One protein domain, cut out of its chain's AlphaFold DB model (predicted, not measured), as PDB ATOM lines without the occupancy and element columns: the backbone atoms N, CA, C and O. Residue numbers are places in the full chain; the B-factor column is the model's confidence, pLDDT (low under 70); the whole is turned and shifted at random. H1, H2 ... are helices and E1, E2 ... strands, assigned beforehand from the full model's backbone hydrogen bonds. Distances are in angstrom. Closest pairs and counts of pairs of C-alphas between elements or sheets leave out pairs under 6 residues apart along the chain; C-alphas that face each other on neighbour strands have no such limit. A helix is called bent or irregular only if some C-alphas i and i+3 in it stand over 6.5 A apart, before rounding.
ATOM      1  N   ARG A  11     123.964  96.105 199.798       90.44
ATOM      2  CA  ARG A  11     123.175  97.087 199.057       90.44
ATOM      3  C   ARG A  11     123.446  96.964 197.571       90.44
ATOM      4  O   ARG A  11     124.572  96.717 197.146       90.44
ATOM      5  N   GLU A  12     122.407  97.194 196.779       91.25
ATOM      6  CA  GLU A  12     122.514  97.293 195.329       91.25
ATOM      7  C   GLU A  12     122.135  98.702 194.886       91.25
ATOM      8  O   GLU A  12     121.121  99.262 195.301       91.25
ATOM      9  N   ILE A  13     122.984  99.289 194.049       88.44
ATOM     10  CA  ILE A  13     122.771 100.602 193.457       88.44
ATOM     11  C   ILE A  13     122.864 100.488 191.940       88.44
ATOM     12  O   ILE A  13     123.748  99.821 191.384       88.44
ATOM     13  N   ALA A  14     121.916 101.130 191.268       87.81
ATOM     14  CA  ALA A  14     121.894 101.200 189.821       87.81
ATOM     15  C   ALA A  14     123.083 102.040 189.322       87.81
ATOM     16  O   ALA A  14     123.460 103.048 189.922       87.81
ATOM     17  N   THR A  15     123.736 101.580 188.255       84.81
ATOM     18  CA  THR A  15     124.995 102.166 187.763       84.81
ATOM     19  C   THR A  15     124.807 103.599 187.258       84.81
ATOM     20  O   THR A  15     125.717 104.418 187.367       84.81
ATOM     21  N   ASP A  16     123.606 103.915 186.774       86.25
ATOM     22  CA  ASP A  16     123.142 105.240 186.356       86.25
ATOM     23  C   ASP A  16     123.012 106.245 187.520       86.25
ATOM     24  O   ASP A  16     123.045 107.458 187.289       86.25
ATOM     25  N   LYS A  17     123.019 105.777 188.771       87.31
ATOM     26  CA  LYS A  17     123.074 106.621 189.976       87.31
ATOM     27  C   LYS A  17     124.492 106.899 190.485       87.31
ATOM     28  O   LYS A  17     124.654 107.658 191.432       87.31
ATOM     29  N   ILE A  18     125.520 106.312 189.867       88.94
ATOM     30  CA  ILE A  18     126.921 106.476 190.284       88.94
ATOM     31  C   ILE A  18     127.657 107.411 189.327       88.94
ATOM     32  O   ILE A  18     127.813 107.098 188.146       88.94
ATOM     33  N   TRP A  19     128.162 108.531 189.845       88.56
ATOM     34  CA  TRP A  19     128.959 109.487 189.072       88.56
ATOM     35  C   TRP A  19     130.387 108.988 188.795       88.56
ATOM     36  O   TRP A  19     130.969 109.316 187.763       88.56
ATOM     37  N   GLY A  20     130.951 108.165 189.679       90.62
ATOM     38  CA  GLY A  20     132.324 107.681 189.578       90.62
ATOM     39  C   GLY A  20     132.668 106.653 190.650       90.62
ATOM     40  O   GLY A  20     131.876 106.393 191.554       90.62
ATOM     41  N   PHE A  21     133.842 106.039 190.538       90.75
ATOM     42  CA  PHE A  21     134.357 105.103 191.540       90.75
ATOM     43  C   PHE A  21     135.889 105.106 191.571       90.75
ATOM     44  O   PHE A  21     136.543 105.521 190.613       90.75
ATOM     45  N   ALA A  22     136.461 104.600 192.663       91.00
ATOM     46  CA  ALA A  22     137.891 104.343 192.794       91.00
ATOM     47  C   ALA A  22     138.168 102.835 192.711       91.00
ATOM     48  O   ALA A  22     137.457 102.035 193.318       91.00
ATOM     49  N   ARG A  23     139.211 102.428 191.984       89.31
ATOM     50  CA  ARG A  23     139.699 101.039 191.969       89.31
ATOM     51  C   ARG A  23     141.214 101.024 191.835       89.31
ATOM     52  O   ARG A  23     141.752 101.639 190.919       89.31
ATOM     53  N   ASN A  24     141.889 100.301 192.731       88.75
ATOM     54  CA  ASN A  24     143.351 100.146 192.749       88.75
ATOM     55  C   ASN A  24     144.093 101.495 192.656       88.75
ATOM     56  O   ASN A  24     144.981 101.671 191.824       88.75
ATOM     57  N   GLY A  25     143.659 102.483 193.444       85.12
ATOM     58  CA  GLY A  25     144.253 103.826 193.464       85.12
ATOM     59  C   GLY A  25     143.957 104.702 192.239       85.12
ATOM     60  O   GLY A  25     144.441 105.824 192.172       85.12
ATOM     61  N   SER A  26     143.168 104.230 191.268       91.62
ATOM     62  CA  SER A  26     142.729 105.035 190.122       91.62
ATOM     63  C   SER A  26     141.275 105.466 190.277       91.62
ATOM     64  O   SER A  26     140.420 104.654 190.633       91.62
ATOM     65  N   LEU A  27     140.995 106.734 189.972       93.19
ATOM     66  CA  LEU A  27     139.644 107.286 189.936       93.19
ATOM     67  C   LEU A  27     139.045 107.168 188.535       93.19
ATOM     68  O   LEU A  27     139.747 107.299 187.530       93.19
ATOM     69  N   TYR A  28     137.739 106.938 188.475       93.94
ATOM     70  CA  TYR A  28     136.974 106.817 187.244       93.94
ATOM     71  C   TYR A  28     135.735 107.703 187.312       93.94
ATOM     72  O   TYR A  28     135.013 107.671 188.305       93.94
ATOM     73  N   TYR A  29     135.466 108.441 186.237       93.12
ATOM     74  CA  TYR A  29     134.302 109.314 186.096       93.12
ATOM     75  C   TYR A  29     133.371 108.811 184.988       93.12
ATOM     76  O   TYR A  29     133.834 108.378 183.925       93.12
ATOM     77  N   ARG A  30     132.055 108.857 185.209       91.56
ATOM     78  CA  ARG A  30     131.061 108.393 184.236       91.56
ATOM     79  C   ARG A  30     130.731 109.471 183.206       91.56
ATOM     80  O   ARG A  30     130.216 110.528 183.549       91.56
ATOM     81  N   ILE A  31     130.932 109.165 181.926       88.12
ATOM     82  CA  ILE A  31     130.389 109.945 180.804       88.12
ATOM     83  C   ILE A  31     129.478 109.033 179.986       88.12
ATOM     84  O   ILE A  31     129.897 107.975 179.509       88.12
ATOM     85  N   GLY A  32     128.211 109.432 179.853       85.38
ATOM     86  CA  GLY A  32     127.176 108.585 179.266       85.38
ATOM     87  C   GLY A  32     127.054 107.266 180.032       85.38
ATOM     88  O   GLY A  32     126.810 107.264 181.239       85.38
ATOM     89  N   GLN A  33     127.261 106.153 179.327       84.00
ATOM     90  CA  GLN A  33     127.205 104.790 179.874       84.00
ATOM     91  C   GLN A  33     128.590 104.199 180.201       84.00
ATOM     92  O   GLN A  33     128.687 103.041 180.603       84.00
ATOM     93  N   LYS A  34     129.678 104.959 180.006       88.06
ATOM     94  CA  LYS A  34     131.056 104.476 180.182       88.06
ATOM     95  C   LYS A  34     131.749 105.188 181.340       88.06
ATOM     96  O   LYS A  34     131.577 106.387 181.546       88.06
ATOM     97  N   PHE A  35     132.583 104.448 182.063       91.56
ATOM     98  CA  PHE A  35     133.489 105.002 183.066       91.56
ATOM     99  C   PHE A  35     134.866 105.220 182.455       91.56
ATOM    100  O   PHE A  35     135.451 104.306 181.875       91.56
ATOM    101  N   ASN A  36     135.386 106.430 182.608       93.00
ATOM    102  CA  ASN A  36     136.643 106.864 182.026       93.00
ATOM    103  C   ASN A  36     137.640 107.143 183.143       93.00
ATOM    104  O   ASN A  36     137.301 107.787 184.135       93.00
ATOM    105  N   ARG A  37     138.867 106.643 182.993       94.25
ATOM    106  CA  ARG A  37     139.914 106.824 183.997       94.25
ATOM    107  C   ARG A  37     140.322 108.294 184.066       94.25
ATOM    108  O   ARG A  37     140.675 108.882 183.045       94.25
ATOM    109  N   ILE A  38     140.350 108.842 185.275       94.94
ATOM    110  CA  ILE A  38     140.953 110.141 185.548       94.94
ATOM    111  C   ILE A  38     142.473 109.990 185.491       94.94
ATOM    112  O   ILE A  38     143.055 109.208 186.243       94.94
ATOM    113  N   MET A  39     143.108 110.695 184.551       93.00
ATOM    114  CA  MET A  39     144.548 110.577 184.295       93.00
ATOM    115  C   MET A  39     145.361 111.463 185.234       93.00
ATOM    116  O   MET A  39     146.430 111.057 185.684       93.00
ATOM    117  N   ILE A  40     144.856 112.661 185.527       92.50
ATOM    118  CA  ILE A  40     145.435 113.573 186.513       92.50
ATOM    119  C   ILE A  40     144.397 113.823 187.587       92.50
ATOM    120  O   ILE A  40     143.302 114.296 187.287       92.50
ATOM    121  N   VAL A  41     144.782 113.530 188.824       94.06
ATOM    122  CA  VAL A  41     143.992 113.801 190.021       94.06
ATOM    123  C   VAL A  41     144.614 114.996 190.738       94.06
ATOM    124  O   VAL A  41     145.802 114.989 191.046       94.06
ATOM    125  N   GLY A  42     143.806 116.023 190.970       94.50
ATOM    126  CA  GLY A  42     144.157 117.259 191.665       94.50
ATOM    127  C   GLY A  42     142.902 118.111 191.841       94.50
ATOM    128  O   GLY A  42     141.809 117.658 191.494       94.50
ATOM    129  N   SER A  43     143.049 119.339 192.337       95.62
ATOM    130  CA  SER A  43     141.922 120.275 192.484       95.62
ATOM    131  C   SER A  43     141.210 120.519 191.149       95.62
ATOM    132  O   SER A  43     139.985 120.586 191.092       95.62
ATOM    133  N   ILE A  44     141.974 120.525 190.053       97.38
ATOM    134  CA  ILE A  44     141.480 120.335 188.691       97.38
ATOM    135  C   ILE A  44     141.939 118.960 188.200       97.38
ATOM    136  O   ILE A  44     143.127 118.717 187.966       97.38
ATOM    137  N   CYS A  45     140.991 118.057 187.999       96.69
ATOM    138  CA  CYS A  45     141.232 116.757 187.387       96.69
ATOM    139  C   CYS A  45     141.200 116.850 185.854       96.69
ATOM    140  O   CYS A  45     140.456 117.653 185.292       96.69
ATOM    141  N   HIS A  46     141.959 115.991 185.163       96.94
ATOM    142  CA  HIS A  46     141.959 115.888 183.691       96.94
ATOM    143  C   HIS A  46     141.827 114.436 183.236       96.94
ATOM    144  O   HIS A  46     142.447 113.525 183.801       96.94
ATOM    145  N   PHE A  47     140.996 114.215 182.217       95.62
ATOM    146  CA  PHE A  47     140.707 112.884 181.694       95.62
ATOM    147  C   PHE A  47     140.229 112.909 180.240       95.62
ATOM    148  O   PHE A  47     139.877 113.955 179.700       95.62
ATOM    149  N   ILE A  48     140.233 111.743 179.591       93.94
ATOM    150  CA  ILE A  48     139.683 111.554 178.243       93.94
ATOM    151  C   ILE A  48     138.416 110.721 178.370       93.94
ATOM    152  O   ILE A  48     138.438 109.676 179.016       93.94
ATOM    153  N   GLY A  49     137.333 111.170 177.747       90.88
ATOM    154  CA  GLY A  49     136.071 110.450 177.689       90.88
ATOM    155  C   GLY A  49     135.552 110.320 176.267       90.88
ATOM    156  O   GLY A  49     135.823 111.158 175.412       90.88
ATOM    157  N   THR A  50     134.794 109.260 176.009       88.31
ATOM    158  CA  THR A  50     134.116 109.075 174.723       88.31
ATOM    159  C   THR A  50     132.722 109.693 174.766       88.31
ATOM    160  O   THR A  50     131.935 109.365 175.654       88.31
ATOM    161  N   VAL A  51     132.404 110.551 173.799       84.31
ATOM    162  CA  VAL A  51     131.064 111.120 173.604       84.31
ATOM    163  C   VAL A  51     130.471 110.554 172.321       84.31
ATOM    164  O   VAL A  51     131.150 110.492 171.297       84.31
ATOM    165  N   THR A  52     129.209 110.133 172.369       80.50
ATOM    166  CA  THR A  52     128.461 109.744 171.169       80.50
ATOM    167  C   THR A  52     127.861 110.995 170.539       80.50
ATOM    168  O   THR A  52     127.077 111.696 171.179       80.50
ATOM    169  N   THR A  53     128.225 111.283 169.295       71.25
ATOM    170  CA  THR A  53     127.645 112.359 168.490       71.25
ATOM    171  C   THR A  53     126.796 111.762 167.377       71.25
ATOM    172  O   THR A  53     127.202 110.806 166.715       71.25
ATOM    173  N   TYR A  54     125.632 112.355 167.139       64.31
ATOM    174  CA  TYR A  54     124.745 111.989 166.041       64.31
ATOM    175  C   TYR A  54     125.019 112.925 164.871       64.31
ATOM    176  O   TYR A  54     124.804 114.130 164.998       64.31
ATOM    177  N   ASN A  55     125.508 112.399 163.749       55.50
ATOM    178  CA  ASN A  55     125.660 113.191 162.532       55.50
ATOM    179  C   ASN A  55     124.442 112.945 161.627       55.50
ATOM    180  O   ASN A  55     124.368 111.889 160.984       55.50
ATOM    181  N   PRO A  56     123.462 113.868 161.565       54.75
ATOM    182  CA  PRO A  56     122.491 113.831 160.490       54.75
ATOM    183  C   PRO A  56     123.260 114.168 159.216       54.75
ATOM    184  O   PRO A  56     123.707 115.301 159.048       54.75
ATOM    185  N   ARG A  57     123.462 113.179 158.333       53.19
ATOM    186  CA  ARG A  57     124.067 113.432 157.021       53.19
ATOM    187  C   ARG A  57     123.345 114.623 156.399       53.19
ATOM    188  O   ARG A  57     122.153 114.527 156.109       53.19
ATOM    189  N   THR A  82     120.958 107.795 160.285       55.91
ATOM    190  CA  THR A  82     121.799 108.609 161.165       55.91
ATOM    191  C   THR A  82     122.953 107.748 161.662       55.91
ATOM    192  O   THR A  82     122.733 106.761 162.361       55.91
ATOM    193  N   MET A  83     124.182 108.101 161.284       59.31
ATOM    194  CA  MET A  83     125.373 107.410 161.770       59.31
ATOM    195  C   MET A  83     125.750 107.976 163.140       59.31
ATOM    196  O   MET A  83     126.014 109.172 163.279       59.31
ATOM    197  N   GLU A  84     125.772 107.107 164.149       67.00
ATOM    198  CA  GLU A  84     126.367 107.407 165.449       67.00
ATOM    199  C   GLU A  84     127.892 107.347 165.330       67.00
ATOM    200  O   GLU A  84     128.451 106.330 164.912       67.00
ATOM    201  N   THR A  85     128.582 108.416 165.716       73.38
ATOM    202  CA  THR A  85     130.046 108.432 165.811       73.38
ATOM    203  C   THR A  85     130.465 108.607 167.263       73.38
ATOM    204  O   THR A  85     129.924 109.441 167.983       73.38
ATOM    205  N   GLN A  86     131.429 107.805 167.714       79.62
ATOM    206  CA  GLN A  86     132.035 107.942 169.038       79.62
ATOM    207  C   GLN A  86     133.329 108.746 168.913       79.62
ATOM    208  O   GLN A  86     134.258 108.317 168.231       79.62
ATOM    209  N   GLU A  87     133.396 109.899 169.575       85.81
ATOM    210  CA  GLU A  87     134.557 110.791 169.556       85.81
ATOM    211  C   GLU A  87     135.230 110.826 170.935       85.81
ATOM    212  O   GLU A  87     134.564 110.961 171.966       85.81
ATOM    213  N   ALA A  88     136.558 110.700 170.970       89.00
ATOM    214  CA  ALA A  88     137.337 110.885 172.190       89.00
ATOM    215  C   ALA A  88     137.566 112.381 172.442       89.00
ATOM    216  O   ALA A  88     138.239 113.056 171.665       89.00
ATOM    217  N   LYS A  89     137.043 112.887 173.559       93.50
ATOM    218  CA  LYS A  89     137.195 114.274 173.999       93.50
ATOM    219  C   LYS A  89     137.952 114.348 175.317       93.50
ATOM    220  O   LYS A  89     137.902 113.437 176.140       93.50
ATOM    221  N   GLN A  90     138.660 115.451 175.511       95.56
ATOM    222  CA  GLN A  90     139.336 115.752 176.766       95.56
ATOM    223  C   GLN A  90     138.417 116.574 177.670       95.56
ATOM    224  O   GLN A  90     137.741 117.492 177.202       95.56
ATOM    225  N   PHE A  91     138.439 116.266 178.960       96.75
ATOM    226  CA  PHE A  91     137.601 116.881 179.978       96.75
ATOM    227  C   PHE A  91     138.427 117.343 181.170       96.75
ATOM    228  O   PHE A  91     139.464 116.762 181.506       96.75
ATOM    229  N   LEU A  92     137.918 118.384 181.815       97.62
ATOM    230  CA  LEU A  92     138.338 118.854 183.122       97.62
ATOM    231  C   LEU A  92     137.219 118.582 184.116       97.62
ATOM    232  O   LEU A  92     136.049 118.738 183.777       97.62
ATOM    233  N   MET A  93     137.571 118.210 185.338       95.50
ATOM    234  CA  MET A  93     136.626 118.149 186.447       95.50
ATOM    235  C   MET A  93     137.159 119.013 187.576       95.50
ATOM    236  O   MET A  93     138.299 118.835 188.004       95.50
ATOM    237  N   ASP A  94     136.338 119.938 188.046       95.06
ATOM    238  CA  ASP A  94     136.608 120.649 189.282       95.06
ATOM    239  C   ASP A  94     136.288 119.728 190.458       95.06
ATOM    240  O   ASP A  94     135.145 119.303 190.622       95.06
ATOM    241  N   PHE A  95     137.298 119.378 191.250       91.88
ATOM    242  CA  PHE A  95     137.122 118.411 192.330       91.88
ATOM    243  C   PHE A  95     136.241 118.961 193.457       91.88
ATOM    244  O   PHE A  95     135.506 118.205 194.081       91.88
ATOM    245  N   GLU A  96     136.290 120.273 193.693       89.50
ATOM    246  CA  GLU A  96     135.542 120.932 194.766       89.50
ATOM    247  C   GLU A  96     134.031 120.920 194.500       89.50
ATOM    248  O   GLU A  96     133.238 120.587 195.379       89.50
ATOM    249  N   THR A  97     133.625 121.241 193.270       91.12
ATOM    250  CA  THR A  97     132.205 121.333 192.889       91.12
ATOM    251  C   THR A  97     131.665 120.069 192.221       91.12
ATOM    252  O   THR A  97     130.452 119.922 192.065       91.12
ATOM    253  N   GLY A  98     132.543 119.168 191.774       89.06
ATOM    254  CA  GLY A  98     132.193 118.002 190.960       89.06
ATOM    255  C   GLY A  98     131.771 118.346 189.525       89.06
ATOM    256  O   GLY A  98     131.345 117.457 188.784       89.06
ATOM    257  N   GLN A  99     131.862 119.613 189.109       92.69
ATOM    258  CA  GLN A  99     131.465 120.040 187.768       92.69
ATOM    259  C   GLN A  99     132.478 119.592 186.712       92.69
ATOM    260  O   GLN A  99     133.689 119.627 186.929       92.69
ATOM    261  N   VAL A 100     131.970 119.204 185.539       94.19
ATOM    262  CA  VAL A 100     132.779 118.740 184.406       94.19
ATOM    263  C   VAL A 100     132.663 119.695 183.229       94.19
ATOM    264  O   VAL A 100     131.572 120.110 182.844       94.19
ATOM    265  N   PHE A 101     133.807 119.992 182.623       95.31
ATOM    266  CA  PHE A 101     133.964 120.930 181.523       95.31
ATOM    267  C   PHE A 101     134.727 120.275 180.374       95.31
ATOM    268  O   PHE A 101     135.616 119.452 180.593       95.31
ATOM    269  N   GLU A 102     134.446 120.670 179.133       96.31
ATOM    270  CA  GLU A 102     135.335 120.322 178.019       96.31
ATOM    271  C   GLU A 102     136.706 120.993 178.203       96.31
ATOM    272  O   GLU A 102     136.802 122.126 178.688       96.31
ATOM    273  N   TYR A 103     137.779 120.324 177.788       96.12
ATOM    274  CA  TYR A 103     139.132 120.865 177.882       96.12
ATOM    275  C   TYR A 103     139.391 121.932 176.808       96.12
ATOM    276  O   TYR A 103     139.929 121.666 175.733       96.12
ATOM    277  N   THR A 104     138.991 123.163 177.114       97.44
ATOM    278  CA  THR A 104     139.156 124.340 176.255       97.44
ATOM    279  C   THR A 104     139.869 125.455 177.008       97.44
ATOM    280  O   THR A 104     139.775 125.536 178.231       97.44
ATOM    281  N   VAL A 105     140.516 126.369 176.276       97.31
ATOM    282  CA  VAL A 105     141.206 127.525 176.875       97.31
ATOM    283  C   VAL A 105     140.267 128.321 177.779       97.31
ATOM    284  O   VAL A 105     140.640 128.634 178.898       97.31
ATOM    285  N   LYS A 106     139.030 128.577 177.339       97.88
ATOM    286  CA  LYS A 106     138.034 129.325 178.118       97.88
ATOM    287  C   LYS A 106     137.701 128.646 179.451       97.88
ATOM    288  O   LYS A 106     137.594 129.315 180.472       97.88
ATOM    289  N   ASN A 107     137.543 127.322 179.451       98.06
ATOM    290  CA  ASN A 107     137.238 126.586 180.678       98.06
ATOM    291  C   ASN A 107     138.459 126.521 181.606       98.06
ATOM    292  O   ASN A 107     138.302 126.585 182.820       98.06
ATOM    293  N   VAL A 108     139.673 126.463 181.049       98.06
ATOM    294  CA  VAL A 108     140.911 126.597 181.832       98.06
ATOM    295  C   VAL A 108     140.997 127.982 182.467       98.06
ATOM    296  O   VAL A 108     141.219 128.064 183.668       98.06
ATOM    297  N   GLU A 109     140.749 129.054 181.712       97.56
ATOM    298  CA  GLU A 109     140.702 130.426 182.245       97.56
ATOM    299  C   GLU A 109     139.737 130.526 183.425       97.56
ATOM    300  O   GLU A 109     140.127 131.012 184.480       97.56
ATOM    301  N   ALA A 110     138.511 130.015 183.267       97.25
ATOM    302  CA  ALA A 110     137.493 130.051 184.310       97.25
ATOM    303  C   ALA A 110     137.926 129.316 185.588       97.25
ATOM    304  O   ALA A 110     137.714 129.817 186.688       97.25
ATOM    305  N   LEU A 111     138.561 128.149 185.454       97.50
ATOM    306  CA  LEU A 111     139.027 127.374 186.605       97.50
ATOM    307  C   LEU A 111     140.215 128.035 187.314       97.50
ATOM    308  O   LEU A 111     140.299 127.958 188.541       97.50
ATOM    309  N   LEU A 112     141.098 128.699 186.561       97.81
ATOM    310  CA  LEU A 112     142.271 129.389 187.099       97.81
ATOM    311  C   LEU A 112     141.921 130.645 187.908       97.81
ATOM    312  O   LEU A 112     142.750 131.047 188.713       97.81
ATOM    313  N   ILE A 113     140.720 131.229 187.767       96.19
ATOM    314  CA  ILE A 113     140.281 132.433 188.517       96.19
ATOM    315  C   ILE A 113     140.473 132.280 190.036       96.19
ATOM    316  O   ILE A 113     140.717 133.264 190.731       96.19
ATOM    317  N   ARG A 114     140.401 131.047 190.553       95.12
ATOM    318  CA  ARG A 114     140.616 130.735 191.974       95.12
ATOM    319  C   ARG A 114     142.050 130.982 192.464       95.12
ATOM    320  O   ARG A 114     142.251 131.099 193.665       95.12
ATOM    321  N   ASP A 115     143.025 131.102 191.563       97.25
ATOM    322  CA  ASP A 115     144.402 131.516 191.855       97.25
ATOM    323  C   ASP A 115     144.710 132.801 191.067       97.25
ATOM    324  O   ASP A 115     145.169 132.724 189.922       97.25
ATOM    325  N   PRO A 116     144.448 133.993 191.642       97.25
ATOM    326  CA  PRO A 116     144.552 135.264 190.923       97.25
ATOM    327  C   PRO A 116     145.924 135.496 190.286       97.25
ATOM    328  O   PRO A 116     146.006 135.940 189.145       97.25
ATOM    329  N   GLN A 117     147.002 135.119 190.980       97.38
ATOM    330  CA  GLN A 117     148.365 135.280 190.477       97.38
ATOM    331  C   GLN A 117     148.602 134.426 189.224       97.38
ATOM    332  O   GLN A 117     149.154 134.900 188.229       97.38
ATOM    333  N   LEU A 118     148.182 133.158 189.262       97.62
ATOM    334  CA  LEU A 118     148.338 132.248 188.130       97.62
ATOM    335  C   LEU A 118     147.389 132.611 186.975       97.62
ATOM    336  O   LEU A 118     147.759 132.467 185.806       97.62
ATOM    337  N   TYR A 119     146.189 133.100 187.294       98.00
ATOM    338  CA  TYR A 119     145.213 133.596 186.328       98.00
ATOM    339  C   TYR A 119     145.746 134.805 185.556       98.00
ATOM    340  O   TYR A 119     145.741 134.784 184.326       98.00
ATOM    341  N   GLU A 120     146.253 135.828 186.246       98.06
ATOM    342  CA  GLU A 120     146.839 137.017 185.617       98.06
ATOM    343  C   GLU A 120     148.004 136.650 184.692       98.06
ATOM    344  O   GLU A 120     148.056 137.099 183.542       98.06
ATOM    345  N   GLU A 121     148.893 135.763 185.148       98.12
ATOM    346  CA  GLU A 121     150.006 135.263 184.341       98.12
ATOM    347  C   GLU A 121     149.508 134.563 183.065       98.12
ATOM    348  O   GLU A 121     150.024 134.802 181.971       98.12
ATOM    349  N   PHE A 122     148.470 133.730 183.182       98.25
ATOM    350  CA  PHE A 122     147.872 133.051 182.036       98.25
ATOM    351  C   PHE A 122     147.188 134.032 181.078       98.25
ATOM    352  O   PHE A 122     147.297 133.888 179.858       98.25
ATOM    353  N   MET A 123     146.498 135.044 181.606       98.00
ATOM    354  CA  MET A 123     145.784 136.049 180.816       98.00
ATOM    355  C   MET A 123     146.719 136.974 180.038       98.00
ATOM    356  O   MET A 123     146.352 137.398 178.942       98.00
ATOM    357  N   ALA A 124     147.934 137.208 180.536       98.06
ATOM    358  CA  ALA A 124     148.978 137.948 179.829       98.06
ATOM    359  C   ALA A 124     149.537 137.204 178.595       98.06
ATOM    360  O   ALA A 124     150.207 137.803 177.747       98.06
ATOM    361  N   LEU A 125     149.283 135.897 178.458       97.38
ATOM    362  CA  LEU A 125     149.729 135.117 177.305       97.38
ATOM    363  C   LEU A 125     148.894 135.403 176.052       97.38
ATOM    364  O   LEU A 125     147.674 135.553 176.091       97.38
ATOM    365  N   SER A 126     149.543 135.329 174.885       98.00
ATOM    366  CA  SER A 126     148.827 135.318 173.608       98.00
ATOM    367  C   SER A 126     147.951 134.068 173.465       98.00
ATOM    368  O   SER A 126     148.288 132.997 173.972       98.00
ATOM    369  N   ASN A 127     146.873 134.153 172.680       96.00
ATOM    370  CA  ASN A 127     145.960 133.023 172.436       96.00
ATOM    371  C   ASN A 127     146.677 131.747 171.962       96.00
ATOM    372  O   ASN A 127     146.295 130.635 172.325       96.00
ATOM    373  N   ARG A 128     147.747 131.900 171.170       96.69
ATOM    374  CA  ARG A 128     148.591 130.776 170.741       96.69
ATOM    375  C   ARG A 128     149.312 130.135 171.927       96.69
ATOM    376  O   ARG A 128     149.281 128.914 172.052       96.69
ATOM    377  N   LYS A 129     149.929 130.941 172.795       97.69
ATOM    378  CA  LYS A 129     150.621 130.453 173.995       97.69
ATOM    379  C   LYS A 129     149.646 129.833 174.996       97.69
ATOM    380  O   LYS A 129     149.943 128.759 175.502       97.69
ATOM    381  N   LYS A 130     148.461 130.419 175.200       97.69
ATOM    382  CA  LYS A 130     147.399 129.837 176.041       97.69
ATOM    383  C   LYS A 130     147.041 128.415 175.606       97.69
ATOM    384  O   LYS A 130     147.080 127.500 176.419       97.69
ATOM    385  N   LYS A 131     146.791 128.196 174.308       95.19
ATOM    386  CA  LYS A 131     146.510 126.855 173.755       95.19
ATOM    387  C   LYS A 131     147.655 125.860 173.963       95.19
ATOM    388  O   LYS A 131     147.399 124.684 174.192       95.19
ATOM    389  N   GLN A 132     148.903 126.315 173.866       94.25
ATOM    390  CA  GLN A 132     150.082 125.459 174.033       94.25
ATOM    391  C   GLN A 132     150.369 125.129 175.504       94.25
ATOM    392  O   GLN A 132     150.812 124.026 175.809       94.25
ATOM    393  N   LEU A 133     150.121 126.078 176.409       96.69
ATOM    394  CA  LEU A 133     150.548 126.005 177.805       96.69
ATOM    395  C   LEU A 133     149.417 125.685 178.788       96.69
ATOM    396  O   LEU A 133     149.714 125.392 179.939       96.69
ATOM    397  N   GLN A 134     148.147 125.675 178.370       96.06
ATOM    398  CA  GLN A 134     146.997 125.426 179.257       96.06
ATOM    399  C   GLN A 134     147.156 124.187 180.155       96.06
ATOM    400  O   GLN A 134     146.835 124.243 181.337       96.06
ATOM    401  N   PHE A 135     147.738 123.097 179.644       96.12
ATOM    402  CA  PHE A 135     147.990 121.897 180.445       96.12
ATOM    403  C   PHE A 135     149.014 122.129 181.561       96.12
ATOM    404  O   PHE A 135     148.859 121.639 182.678       96.12
ATOM    405  N   MET A 136     150.072 122.880 181.256       97.44
ATOM    406  CA  MET A 136     151.108 123.237 182.221       97.44
ATOM    407  C   MET A 136     150.531 124.134 183.321       97.44
ATOM    408  O   MET A 136     150.815 123.903 184.494       97.44
ATOM    409  N   TYR A 137     149.653 125.081 182.972       97.94
ATOM    410  CA  TYR A 137     148.983 125.927 183.964       97.94
ATOM    411  C   TYR A 137     148.011 125.143 184.853       97.94
ATOM    412  O   TYR A 137     147.961 125.414 186.047       97.94
ATOM    413  N   ILE A 138     147.319 124.119 184.337       97.38
ATOM    414  CA  ILE A 138     146.540 123.199 185.189       97.38
ATOM    415  C   ILE A 138     147.447 122.497 186.207       97.38
ATOM    416  O   ILE A 138     147.104 122.417 187.385       97.38
ATOM    417  N   ARG A 139     148.618 122.003 185.783       96.62
ATOM    418  CA  ARG A 139     149.568 121.355 186.705       96.62
ATOM    419  C   ARG A 139     150.056 122.317 187.786       96.62
ATOM    420  O   ARG A 139     149.971 121.978 188.959       96.62
ATOM    421  N   ARG A 140     150.464 123.530 187.404       97.50
ATOM    422  CA  ARG A 140     150.873 124.576 188.357       97.50
ATOM    423  C   ARG A 140     149.752 124.962 189.316       97.50
ATOM    424  O   ARG A 140     150.018 125.172 190.494       97.50
ATOM    425  N   PHE A 141     148.509 125.029 188.837       97.81
ATOM    426  CA  PHE A 141     147.351 125.279 189.694       97.81
ATOM    427  C   PHE A 141     147.204 124.179 190.745       97.81
ATOM    428  O   PHE A 141     147.062 124.491 191.921       97.81
ATOM    429  N   ASN A 142     147.292 122.910 190.340       96.88
ATOM    430  CA  ASN A 142     147.199 121.769 191.253       96.88
ATOM    431  C   ASN A 142     148.359 121.704 192.259       96.88
ATOM    432  O   ASN A 142     148.156 121.262 193.383       96.88
ATOM    433  N   GLU A 143     149.561 122.133 191.873       96.50
ATOM    434  CA  GLU A 143     150.713 122.226 192.782       96.50
ATOM    435  C   GLU A 143     150.527 123.332 193.829       96.50
ATOM    436  O   GLU A 143     150.871 123.146 194.995       96.50
ATOM    437  N   ARG A 144     149.973 124.479 193.423       96.19
ATOM    438  CA  ARG A 144     149.734 125.641 194.296       96.19
ATOM    439  C   ARG A 144     148.483 125.507 195.156       96.19
ATOM    440  O   ARG A 144     148.430 126.079 196.239       96.19
ATOM    441  N   ASN A 145     147.511 124.734 194.686       95.12
ATOM    442  CA  ASN A 145     146.241 124.469 195.349       95.12
ATOM    443  C   ASN A 145     146.070 122.947 195.464       95.12
ATOM    444  O   ASN A 145     145.299 122.367 194.690       95.12
TER     445      ASN A 145
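What this domain is: This is residues 11 to 57 and 82 to 145 of the 154 residues of an uncharacterized protein of Bacteroidales bacterium (UniProt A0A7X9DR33). What does the model look like? A strongly twisted sheet of six antiparallel strands, with the long strands E4 and E5 in it, makes one lobe; H1, H2 and H3, side by side in a triangle, make the other. H1 and H3 meet the sheet and H2 is away from it. What is printed? The 111 residues, mixed in class, hold strands E1 to E6, in sheet order, then helices H1 to H3. The whole is flat, 47 by 44 by 21 A, and only just loose, close to compact, with a radius of gyration of the C-alphas of 16.1 A.

How they stand to each other: How is the sheet joined? E1, residues 20 to 23, E2, 26 to 31, E3, 34 to 40, and E4, 44 to 55, form a meander, each strand in an antiparallel hairpin with the one before; within hydrogen-bond range are N 21 and O 28, 3.0 A, N 29 and O 36, 2.9 A, and N 46 and O 40, 3.0 A. E5, 83 to 94, is antiparallel to E4, with N 49 and O 89 at 2.8 A, and E6, 100 to 102, forms a hairpin with E5, with N 92 and O 101 at 2.8 A. Where are the helices? H1, 105 to 112, is on the sheet over E5, at a height of 9.5 A, and H2, 116 to 123, touches H1 in a helical hairpin, the closest C-alphas, Leu 112 and Tyr 119, 5.2 A apart. H3, 127 to 144, touches H1 at a shallow tilt of 25 degrees, the closest C-alphas, Val 105 and Lys 131, 6.2 A apart, and only grazes the sheet with residues 135 to 142. Every O i to N i+4 pair is within range in H1 and H2, and 12 of 14 in H3.

Where its parts are: Where do the elements begin and end? E1 begins at C-alpha 20, (132.324, 107.681, 189.578), and H3 ends at C-alpha 144, (149.734, 125.641, 194.296). Which are long? E4 spans 31.4 A, E5 32.5 A and the irregular H3, with C-alphas 132 and 135 at 7.6 A, 23.4 A.

The domain as a whole: Where is the cut? Residues 58 to 81 are not printed, and C-alphas 57 and 82 are 6.8 A apart. Where is confidence low? Residues 54 to 57 and 82 to 84 are under 70 in pLDDT.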